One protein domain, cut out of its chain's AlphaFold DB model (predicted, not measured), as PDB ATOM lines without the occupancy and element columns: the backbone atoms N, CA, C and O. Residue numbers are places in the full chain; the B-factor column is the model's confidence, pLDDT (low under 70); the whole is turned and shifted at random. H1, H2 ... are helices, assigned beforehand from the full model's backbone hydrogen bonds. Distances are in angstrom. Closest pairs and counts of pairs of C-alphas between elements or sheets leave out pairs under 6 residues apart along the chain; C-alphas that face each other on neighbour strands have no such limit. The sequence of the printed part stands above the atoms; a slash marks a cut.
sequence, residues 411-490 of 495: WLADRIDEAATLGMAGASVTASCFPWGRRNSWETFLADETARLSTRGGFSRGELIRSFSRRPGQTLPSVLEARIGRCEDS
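This is residues 411 to 490 of the 495 residues of a protein of Ponticoccus gilvus (UniProt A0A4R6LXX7). Six short helices are loosely gathered, with few contacts: H5 lies nearest the middle, H2 packs on it, and H1 folds against H2 as a helical hairpin. From H2 the chain swings out through H3 and H4 and comes back to H5, closing a ring, while H6 lies at the far end of a long loop after H5. The printed part has 80 residues, with the named helices H1 to H6 in that order and no named strand; the class is all helix. It is compact, with a radius of gyration of the C-alphas of 13.4 A and spans of 38 by 32 by 28 A.

The longest helix by residues is H1, residues 411 to 421. It forms a hairpin with H2, residues 426 to 433: they touch at a steep tilt of 41 degrees and run opposite ways, with the closest C-alphas, those of Ala 419 and Val 429, 5.9 A apart. H2 also touches H5, residues 461 to 467, about perpendicular at 80 degrees; the closest C-alphas are those of Thr 430 and Gly 462, 6.0 A apart. H1 and H5 are close but not clearly touching, with the C-alphas of Ile 416 and Ile 465 closest at 7.3 A. H4, residues 445 to 454, is close to H5 but not clearly touching it: the closest C-alphas, of Asp 448 and Arg 461, are 6.9 A apart. H3, residues 439 to 443, and H4 meet only through their link, and H3 is apart from H2 and H5. H6, residues 479 to 488, is close to H5 but not clearly touching it, about perpendicular at 83 degrees, with the C-alphas of Glu 463 and Val 479 closest at 7.0 A. In each of the six helices every O i to N i+4 pair is within hydrogen-bond range.

H1 begins at C-alpha 411, at (123.965, 94.278, 81.158), and is 15.5 A long from first to last C-alpha. H2 measures 10.6 A, H3 6.2 A and H5 9.9 A. H4 measures 14.1 A and begins at C-alpha 445, at (128.750, 111.899, 83.779). H6 measures 14.9 A and ends at C-alpha 488, at (112.355, 111.186, 110.164).

The two C-alphas farthest apart, those of Arg 439 and Asp 489, are 39.3 A apart. The printed part has no cut. The link from H5 to H6, 11 residues, is long; that from H4 to H5 is short, and the other three are tight. The mean pLDDT of the printed part is 78.1, with residues 472 to 473 and 475 to 490 under 70; H6 has a mean of 53.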
ATOM      1  N   TRP A 411     122.727  94.217  80.382       90.94
ATOM      2  CA  TRP A 411     123.965  94.278  81.158       90.94
ATOM      3  C   TRP A 411     123.766  94.959  82.520       90.94
ATOM      4  O   TRP A 411     124.349  94.522  83.511       90.94
ATOM      5  N   LEU A 412     122.952  96.022  82.588       91.94
ATOM      6  CA  LEU A 412     122.607  96.667  83.856       91.94
ATOM      7  C   LEU A 412     121.825  95.715  84.766       91.94
ATOM      8  O   LEU A 412     122.174  95.614  85.937       91.94
ATOM      9  N   ALA A 413     120.833  94.989  84.240       92.00
ATOM     10  CA  ALA A 413     120.090  93.987  85.007       92.00
ATOM     11  C   ALA A 413     121.030  92.941  85.624       92.00
ATOM     12  O   ALA A 413     121.013  92.754  86.840       92.00
ATOM     13  N   ASP A 414     121.917  92.353  84.815       87.62
ATOM     14  CA  ASP A 414     122.877  91.343  85.272       87.62
ATOM     15  C   ASP A 414     123.797  91.887  86.375       87.62
ATOM     16  O   ASP A 414     124.072  91.212  87.369       87.62
ATOM     17  N   ARG A 415     124.268  93.133  86.229       85.38
ATOM     18  CA  ARG A 415     125.128  93.788  87.228       85.38
ATOM     19  C   ARG A 415     124.395  94.109  88.523       85.38
ATOM     20  O   ARG A 415     124.996  94.011  89.591       85.38
ATOM     21  N   ILE A 416     123.126  94.501  88.447       87.38
ATOM     22  CA  ILE A 416     122.293  94.771  89.624       87.38
ATOM     23  C   ILE A 416     122.029  93.475  90.386       87.38
ATOM     24  O   ILE A 416     122.196  93.449  91.607       87.38
ATOM     25  N   ASP A 417     121.678  92.406  89.672       84.94
ATOM     26  CA  ASP A 417     121.409  91.096  90.262       84.94
ATOM     27  C   ASP A 417     122.687  90.529  90.915       84.94
ATOM     28  O   ASP A 417     122.658  90.084  92.066       84.94
ATOM     29  N   GLU A 418     123.849  90.666  90.266       79.44
ATOM     30  CA  GLU A 418     125.146  90.343  90.872       79.44
ATOM     31  C   GLU A 418     125.415  91.185  92.131       79.44
ATOM     32  O   GLU A 418     125.726  90.642  93.192       79.44
ATOM     33  N   ALA A 419     125.254  92.508  92.066       78.06
ATOM     34  CA  ALA A 419     125.510  93.385  93.206       78.06
ATOM     35  C   ALA A 419     124.583  93.093  94.404       78.06
ATOM     36  O   ALA A 419     125.009  93.202  95.561       78.06
ATOM     37  N   ALA A 420     123.345  92.668  94.137       78.62
ATOM     38  CA  ALA A 420     122.404  92.198  95.147       78.62
ATOM     39  C   ALA A 420     122.873  90.885  95.797       78.62
ATOM     40  O   ALA A 420     122.863  90.785  97.025       78.62
ATOM     41  N   THR A 421     123.362  89.914  95.012       75.75
ATOM     42  CA  THR A 421     123.930  88.660  95.559       75.75
ATOM     43  C   THR A 421     125.149  88.909  96.453       75.75
ATOM     44  O   THR A 421     125.389  88.168  97.403       75.75
ATOM     45  N   LEU A 422     125.889  89.991  96.188       70.81
ATOM     46  CA  LEU A 422     127.053  90.423  96.960       70.81
ATOM     47  C   LEU A 422     126.701  91.285  98.182       70.81
ATOM     48  O   LEU A 422     127.604  91.683  98.918       70.81
ATOM     49  N   GLY A 423     125.423  91.605  98.404       73.06
ATOM     50  CA  GLY A 423     124.984  92.441  99.523       73.06
ATOM     51  C   GLY A 423     125.533  93.873  99.474       73.06
ATOM     52  O   GLY A 423     125.762  94.485 100.518       73.06
ATOM     53  N   MET A 424     125.783  94.412  98.276       75.44
ATOM     54  CA  MET A 424     126.347  95.754  98.114       75.44
ATOM     55  C   MET A 424     125.367  96.842  98.577       75.44
ATOM     56  O   MET A 424     124.166  96.794  98.313       75.44
ATOM     57  N   ALA A 425     125.889  97.888  99.220       77.44
ATOM     58  CA  ALA A 425     125.100  99.071  99.556       77.44
ATOM     59  C   ALA A 425     124.672  99.832  98.285       77.44
ATOM     60  O   ALA A 425     125.424  99.893  97.313       77.44
ATOM     61  N   GLY A 426     123.510 100.497  98.298       76.88
ATOM     62  CA  GLY A 426     122.914 101.092  97.086       76.88
ATOM     63  C   GLY A 426     123.793 102.104  96.329       76.88
ATOM     64  O   GLY A 426     123.764 102.152  95.099       76.88
ATOM     65  N   ALA A 427     124.629 102.882  97.030       78.50
ATOM     66  CA  ALA A 427     125.584 103.785  96.378       78.50
ATOM     67  C   ALA A 427     126.696 103.017  95.642       78.50
ATOM     68  O   ALA A 427     127.089 103.402  94.542       78.50
ATOM     69  N   SER A 428     127.159 101.904  96.215       76.06
ATOM     70  CA  SER A 428     128.139 101.014  95.593       76.06
ATOM     71  C   SER A 428     127.539 100.247  94.413       76.06
ATOM     72  O   SER A 428     128.227 100.101  93.411       76.06
ATOM     73  N   VAL A 429     126.265  99.832  94.489       82.12
ATOM     74  CA  VAL A 429     125.525  99.244  93.350       82.12
ATOM     75  C   VAL A 429     125.455 100.236  92.189       82.12
ATOM     76  O   VAL A 429     125.752  99.898  91.049       82.12
ATOM     77  N   THR A 430     125.108 101.495  92.474       86.00
ATOM     78  CA  THR A 430     125.072 102.531  91.432       86.00
ATOM     79  C   THR A 430     126.460 102.721  90.823       86.00
ATOM     80  O   THR A 430     126.609 102.673  89.610       86.00
ATOM     81  N   ALA A 431     127.502 102.873  91.640       82.62
ATOM     82  CA  ALA A 431     128.861 103.048  91.135       82.62
ATOM     83  C   ALA A 431     129.371 101.837  90.321       82.62
ATOM     84  O   ALA A 431     130.040 102.046  89.310       82.62
ATOM     85  N   SER A 432     129.025 100.596  90.693       79.44
ATOM     86  CA  SER A 432     129.409  99.395  89.929       79.44
ATOM     87  C   SER A 432     128.660  99.252  88.602       79.44
ATOM     88  O   SER A 432     129.203  98.679  87.659       79.44
ATOM     89  N   CYS A 433     127.455  99.816  88.494       85.81
ATOM     90  CA  CYS A 433     126.693  99.888  87.245       85.81
ATOM     91  C   CYS A 433     127.181 100.996  86.297       85.81
ATOM     92  O   CYS A 433     126.855 100.990  85.112       85.81
ATOM     93  N   PHE A 434     127.997 101.935  86.784       87.50
ATOM     94  CA  PHE A 434     128.619 102.978  85.964       87.50
ATOM     95  C   PHE A 434     130.140 103.028  86.184       87.50
ATOM     96  O   PHE A 434     130.665 104.046  86.652       87.50
ATOM     97  N   PRO A 435     130.864 101.938  85.866       81.94
ATOM     98  CA  PRO A 435     132.301 101.870  86.065       81.94
ATOM     99  C   PRO A 435     133.021 102.741  85.034       81.94
ATOM    100  O   PRO A 435     132.648 102.790  83.863       81.94
ATOM    101  N   TRP A 436     134.116 103.380  85.431       82.62
ATOM    102  CA  TRP A 436     134.867 104.277  84.548       82.62
ATOM    103  C   TRP A 436     135.565 103.581  83.374       82.62
ATOM    104  O   TRP A 436     135.957 104.246  82.412       82.62
ATOM    105  N   GLY A 437     135.705 102.253  83.419       74.81
ATOM    106  CA  GLY A 437     136.136 101.440  82.279       74.81
ATOM    107  C   GLY A 437     135.129 101.412  81.124       74.81
ATOM    108  O   GLY A 437     135.511 101.157  79.985       74.81
ATOM    109  N   ARG A 438     133.850 101.726  81.368       80.50
ATOM    110  CA  ARG A 438     132.862 101.875  80.295       80.50
ATOM    111  C   ARG A 438     132.818 103.317  79.821       80.50
ATOM    112  O   ARG A 438     132.596 104.237  80.602       80.50
ATOM    113  N   ARG A 439     132.987 103.494  78.508       81.56
ATOM    114  CA  ARG A 439     133.023 104.803  77.850       81.56
ATOM    115  C   ARG A 439     131.836 105.686  78.239       81.56
ATOM    116  O   ARG A 439     132.026 106.768  78.787       81.56
ATOM    117  N   ASN A 440     130.624 105.164  78.074       84.75
ATOM    118  CA  ASN A 440     129.399 105.918  78.335       84.75
ATOM    119  C   ASN A 440     129.313 106.402  79.797       84.75
ATOM    120  O   ASN A 440     128.812 107.490  80.050       84.75
ATOM    121  N   SER A 441     129.883 105.664  80.761       86.94
ATOM    122  CA  SER A 441     129.848 106.038  82.179       86.94
ATOM    123  C   SER A 441     130.584 107.341  82.492       86.94
ATOM    124  O   SER A 441     130.162 108.045  83.411       86.94
ATOM    125  N   TRP A 442     131.649 107.687  81.763       87.75
ATOM    126  CA  TRP A 442     132.316 108.984  81.923       87.75
ATOM    127  C   TRP A 442     131.872 110.016  80.886       87.75
ATOM    128  O   TRP A 442     131.809 111.191  81.235       87.75
ATOM    129  N   GLU A 443     131.499 109.616  79.665       87.75
ATOM    130  CA  GLU A 443     131.013 110.567  78.654       87.75
ATOM    131  C   GLU A 443     129.732 111.284  79.100       87.75
ATOM    132  O   GLU A 443     129.617 112.494  78.924       87.75
ATOM    133  N   THR A 444     128.808 110.587  79.766       88.56
ATOM    134  CA  THR A 444     127.542 111.195  80.209       88.56
ATOM    135  C   THR A 444     127.573 111.746  81.625       88.56
ATOM    136  O   THR A 444     126.590 112.331  82.073       88.56
ATOM    137  N   PHE A 445     128.688 111.594  82.348       91.19
ATOM    138  CA  PHE A 445     128.750 111.899  83.779       91.19
ATOM    139  C   PHE A 445     128.309 113.329  84.104       91.19
ATOM    140  O   PHE A 445     127.506 113.535  85.008       91.19
ATOM    141  N   LEU A 446     128.790 114.320  83.346       90.06
ATOM    142  CA  LEU A 446     128.428 115.715  83.592       90.06
ATOM    143  C   LEU A 446     126.941 115.984  83.314       90.06
ATOM    144  O   LEU A 446     126.309 116.733  84.058       90.06
ATOM    145  N   ALA A 447     126.383 115.377  82.263       87.56
ATOM    146  CA  ALA A 447     124.965 115.504  81.937       87.56
ATOM    147  C   ALA A 447     124.087 114.860  83.022       87.56
ATOM    148  O   ALA A 447     123.143 115.492  83.492       87.56
ATOM    149  N   ASP A 448     124.458 113.664  83.483       90.19
ATOM    150  CA  ASP A 448     123.762 112.941  84.549       90.19
ATOM    151  C   ASP A 448     123.791 113.696  85.881       90.19
ATOM    152  O   ASP A 448     122.769 113.822  86.555       90.19
ATOM    153  N   GLU A 449     124.944 114.251  86.263       90.81
ATOM    154  CA  GLU A 449     125.060 115.042  87.489       90.81
ATOM    155  C   GLU A 449     124.307 116.373  87.387       90.81
ATOM    156  O   GLU A 449     123.707 116.818  88.367       90.81
ATOM    157  N   THR A 450     124.267 116.983  86.200       88.25
ATOM    158  CA  THR A 450     123.452 118.179  85.947       88.25
ATOM    159  C   THR A 450     121.964 117.867  86.117       88.25
ATOM    160  O   THR A 450     121.272 118.600  86.829       88.25
ATOM    161  N   ALA A 451     121.476 116.764  85.539       86.44
ATOM    162  CA  ALA A 451     120.109 116.275  85.738       86.44
ATOM    163  C   ALA A 451     119.827 116.029  87.225       86.44
ATOM    164  O   ALA A 451     118.950 116.667  87.806       86.44
ATOM    165  N   ARG A 452     120.674 115.240  87.893       89.25
ATOM    166  CA  ARG A 452     120.528 114.916  89.316       89.25
ATOM    167  C   ARG A 452     120.456 116.154  90.205       89.25
ATOM    168  O   ARG A 452     119.644 116.192  91.127       89.25
ATOM    169  N   LEU A 453     121.312 117.149  89.988       87.50
ATOM    170  CA  LEU A 453     121.349 118.354  90.820       87.50
ATOM    171  C   LEU A 453     120.166 119.286  90.538       87.50
ATOM    172  O   LEU A 453     119.535 119.767  91.479       87.50
ATOM    173  N   SER A 454     119.846 119.516  89.265       81.56
ATOM    174  CA  SER A 454     118.773 120.435  88.858       81.56
ATOM    175  C   SER A 454     117.378 119.931  89.231       81.56
ATOM    176  O   SER A 454     116.523 120.732  89.602       81.56
ATOM    177  N   THR A 455     117.166 118.615  89.225       79.88
ATOM    178  CA  THR A 455     115.882 117.992  89.575       79.88
ATOM    179  C   THR A 455     115.868 117.438  90.999       79.88
ATOM    180  O   THR A 455     115.022 116.609  91.333       79.88
ATOM    181  N   ARG A 456     116.856 117.809  91.829       82.19
ATOM    182  CA  ARG A 456     117.008 117.332  93.216       82.19
ATOM    183  C   ARG A 456     116.950 115.799  93.356       82.19
ATOM    184  O   ARG A 456     116.470 115.274  94.353       82.19
ATOM    185  N   GLY A 457     117.461 115.074  92.364       81.00
ATOM    186  CA  GLY A 457     117.521 113.611  92.328       81.00
ATOM    187  C   GLY A 457     116.365 112.925  91.601       81.00
ATOM    188  O   GLY A 457     116.433 111.710  91.439       81.00
ATOM    189  N   GLY A 458     115.356 113.671  91.132       80.88
ATOM    190  CA  GLY A 458     114.237 113.125  90.348       80.88
ATOM    191  C   GLY A 458     114.643 112.462  89.024       80.88
ATOM    192  O   GLY A 458     113.949 111.559  88.575       80.88
ATOM    193  N   PHE A 459     115.775 112.870  88.444       86.44
ATOM    194  CA  PHE A 459     116.383 112.296  87.249       86.44
ATOM    195  C   PHE A 459     117.820 111.925  87.593       86.44
ATOM    196  O   PHE A 459     118.638 112.800  87.886       86.44
ATOM    197  N   SER A 460     118.134 110.632  87.663       90.31
ATOM    198  CA  SER A 460     119.478 110.211  88.065       90.31
ATOM    199  C   SER A 460     119.806 108.770  87.699       90.31
ATOM    200  O   SER A 460     118.928 107.915  87.601       90.31
ATOM    201  N   ARG A 461     121.108 108.473  87.650       92.31
ATOM    202  CA  ARG A 461     121.641 107.101  87.613       92.31
ATOM    203  C   ARG A 461     121.055 106.205  88.700       92.31
ATOM    204  O   ARG A 461     120.793 105.035  88.453       92.31
ATOM    205  N   GLY A 462     120.826 106.749  89.896       89.94
ATOM    206  CA  GLY A 462     120.210 106.008  90.998       89.94
ATOM    207  C   GLY A 462     118.767 105.595  90.699       89.94
ATOM    208  O   GLY A 462     118.383 104.474  91.026       89.94
ATOM    209  N   GLU A 463     117.986 106.456  90.042       90.88
ATOM    210  CA  GLU A 463     116.633 106.104  89.594       90.88
ATOM    211  C   GLU A 463     116.652 105.054  88.481       90.88
ATOM    212  O   GLU A 463     115.840 104.129  88.530       90.88
ATOM    213  N   LEU A 464     117.633 105.096  87.564       93.31
ATOM    214  CA  LEU A 464     117.811 104.011  86.592       93.31
ATOM    215  C   LEU A 464     118.005 102.668  87.296       93.31
ATOM    216  O   LEU A 464     117.315 101.712  86.972       93.31
ATOM    217  N   ILE A 465     118.888 102.583  88.292       91.62
ATOM    218  CA  ILE A 465     119.108 101.324  89.017       91.62
ATOM    219  C   ILE A 465     117.832 100.872  89.740       91.62
ATOM    220  O   ILE A 465     117.446  99.709  89.647       91.62
ATOM    221  N   ARG A 466     117.127 101.789  90.414       90.06
ATOM    222  CA  ARG A 466     115.872 101.473  91.120       90.06
ATOM    223  C   ARG A 466     114.764 100.998  90.183       90.06
ATOM    224  O   ARG A 466     113.929 100.202  90.611       90.06
ATOM    225  N   SER A 467     114.754 101.455  88.931       92.75
ATOM    226  CA  SER A 467     113.746 101.061  87.940       92.75
ATOM    227  C   SER A 467     113.731  99.555  87.633       92.75
ATOM    228  O   SER A 467     112.692  99.037  87.247       92.75
ATOM    229  N   PHE A 468     114.830  98.821  87.866       92.62
ATOM    230  CA  PHE A 468     114.895  97.362  87.659       92.62
ATOM    231  C   PHE A 468     114.187  96.540  88.743       92.62
ATOM    232  O   PHE A 468     114.012  95.329  88.589       92.62
ATOM    233  N   SER A 469     113.809  97.177  89.851       85.94
ATOM    234  CA  SER A 469     113.116  96.546  90.979       85.94
ATOM    235  C   SER A 469     111.658  96.997  91.104       85.94
ATOM    236  O   SER A 469     111.010  96.695  92.107       85.94
ATOM    237  N   ARG A 470     111.142  97.751  90.124       81.75
ATOM    238  CA  ARG A 470     109.767  98.256  90.139       81.75
ATOM    239  C   ARG A 470     108.766  97.192  89.709       81.75
ATOM    240  O   ARG A 470     109.097  96.249  88.996       81.75
ATOM    241  N   ARG A 471     107.536  97.348  90.199       73.12
ATOM    242  CA  ARG A 471     106.369  96.607  89.719       73.12
ATOM    243  C   ARG A 471     105.622  97.452  88.679       73.12
ATOM    244  O   ARG A 471     105.643  98.679  88.794       73.12
ATOM    245  N   PRO A 472     104.894  96.827  87.738       66.69
ATOM    246  CA  PRO A 472     104.091  97.558  86.763       66.69
ATOM    247  C   PRO A 472     103.120  98.541  87.433       66.69
ATOM    248  O   PRO A 472     102.400  98.168  88.360       66.69
ATOM    249  N   GLY A 473     103.111  99.796  86.970       62.78
ATOM    250  CA  GLY A 473     102.243 100.862  87.491       62.78
ATOM    251  C   GLY A 473     102.669 101.459  88.840       62.78
ATOM    252  O   GLY A 473     101.932 102.263  89.404       62.78
ATOM    253  N   GLN A 474     103.832 101.077  89.377       74.62
ATOM    254  CA  GLN A 474     104.349 101.609  90.637       74.62
ATOM    255  C   GLN A 474     105.298 102.794  90.408       74.62
ATOM    256  O   GLN A 474     106.416 102.612  89.928       74.62
ATOM    257  N   THR A 475     104.917 103.980  90.883       69.94
ATOM    258  CA  THR A 475     105.837 105.119  91.034       69.94
ATOM    259  C   THR A 475     106.533 105.025  92.389       69.94
ATOM    260  O   THR A 475     105.881 104.944  93.433       69.94
ATOM    261  N   LEU A 476     107.867 105.000  92.396       69.25
ATOM    262  CA  LEU A 476     108.634 105.031  93.643       69.25
ATOM    263  C   LEU A 476     108.852 106.483  94.094       69.25
ATOM    264  O   LEU A 476     109.033 107.347  93.239       69.25
ATOM    265  N   PRO A 477     108.937 106.764  95.411       67.06
ATOM    266  CA  PRO A 477     109.435 108.060  95.866       67.06
ATOM    267  C   PRO A 477     110.847 108.261  95.318       67.06
ATOM    268  O   PRO A 477     111.631 107.307  95.313       67.06
ATOM    269  N   SER A 478     111.194 109.467  94.885       64.94
ATOM    270  CA  SER A 478     112.528 109.824  94.391       64.94
ATOM    271  C   SER A 478     113.633 109.507  95.412       64.94
ATOM    272  O   SER A 478     113.378 109.345  96.610       64.94
ATOM    273  N   VAL A 479     114.896 109.421  94.968       55.72
ATOM    274  CA  VAL A 479     116.043 109.173  95.869       55.72
ATOM    275  C   VAL A 479     116.073 110.166  97.035       55.72
ATOM    276  O   VAL A 479     116.448 109.791  98.148       55.72
ATOM    277  N   LEU A 480     115.701 111.426  96.801       56.38
ATOM    278  CA  LEU A 480     115.678 112.450  97.842       56.38
ATOM    279  C   LEU A 480     114.552 112.213  98.852       56.38
ATOM    280  O   LEU A 480     114.825 112.203 100.050       56.38
ATOM    281  N   GLU A 481     113.327 111.973  98.389       65.75
ATOM    282  CA  GLU A 481     112.178 111.689  99.263       65.75
ATOM    283  C   GLU A 481     112.440 110.456 100.135       65.75
ATOM    284  O   GLU A 481     112.232 110.487 101.346       65.75
ATOM    285  N   ALA A 482     113.021 109.404  99.550       55.72
ATOM    286  CA  ALA A 482     113.414 108.206 100.286       55.72
ATOM    287  C   ALA A 482     114.492 108.477 101.358       55.72
ATOM    288  O   ALA A 482     114.538 107.781 102.374       55.72
ATOM    289  N   ARG A 483     115.377 109.463 101.151       59.38
ATOM    290  CA  ARG A 483     116.398 109.863 102.139       59.38
ATOM    291  C   ARG A 483     115.813 110.712 103.262       59.38
ATOM    292  O   ARG A 483     116.211 110.516 104.404       59.38
ATOM    293  N   ILE A 484     114.890 111.619 102.943       58.22
ATOM    294  CA  ILE A 484     114.210 112.462 103.935       58.22
ATOM    295  C   ILE A 484     113.372 111.587 104.873       58.22
ATOM    296  O   ILE A 484     113.566 111.666 106.082       58.22
ATOM    297  N   GLY A 485     112.563 110.665 104.334       48.09
ATOM    298  CA  GLY A 485     111.743 109.764 105.157       48.09
ATOM    299  C   GLY A 485     112.566 108.894 106.120       48.09
ATOM    300  O   GLY A 485     112.194 108.715 107.273       48.09
ATOM    301  N   ARG A 486     113.761 108.434 105.714       51.97
ATOM    302  CA  ARG A 486     114.679 107.701 106.613       51.97
ATOM    303  C   ARG A 486     115.273 108.557 107.735       51.97
ATOM    304  O   ARG A 486     115.695 108.002 108.746       51.97
ATOM    305  N   CYS A 487     115.379 109.871 107.545       40.41
ATOM    306  CA  CYS A 487     115.851 110.788 108.583       40.41
ATOM    307  C   CYS A 487     114.770 111.054 109.637       40.41
ATOM    308  O   CYS A 487     115.117 111.243 110.800       40.41
ATOM    309  N   GLU A 488     113.494 111.039 109.248       42.94
ATOM    310  CA  GLU A 488     112.355 111.186 110.164       42.94
ATOM    311  C   GLU A 488     112.137 109.923 111.018       42.94
ATOM    312  O   GLU A 488     111.808 110.034 112.196       42.94
ATOM    313  N   ASP A 489     112.438 108.741 110.472       45.72
ATOM    314  CA  ASP A 489     112.332 107.447 111.169       45.72
ATOM    315  C   ASP A 489     113.561 107.074 112.028       45.72
ATOM    316  O   ASP A 489     113.627 105.979 112.595       45.72
ATOM    317  N   SER A 490     114.572 107.944 112.133       35.06
ATOM    318  CA  SER A 490     115.752 107.655 112.952       35.06
ATOM    319  C   SER A 490     115.421 107.878 114.438       35.06
ATOM    320  O   SER A 490     115.137 109.016 114.817       35.06
TER     321      SER A 490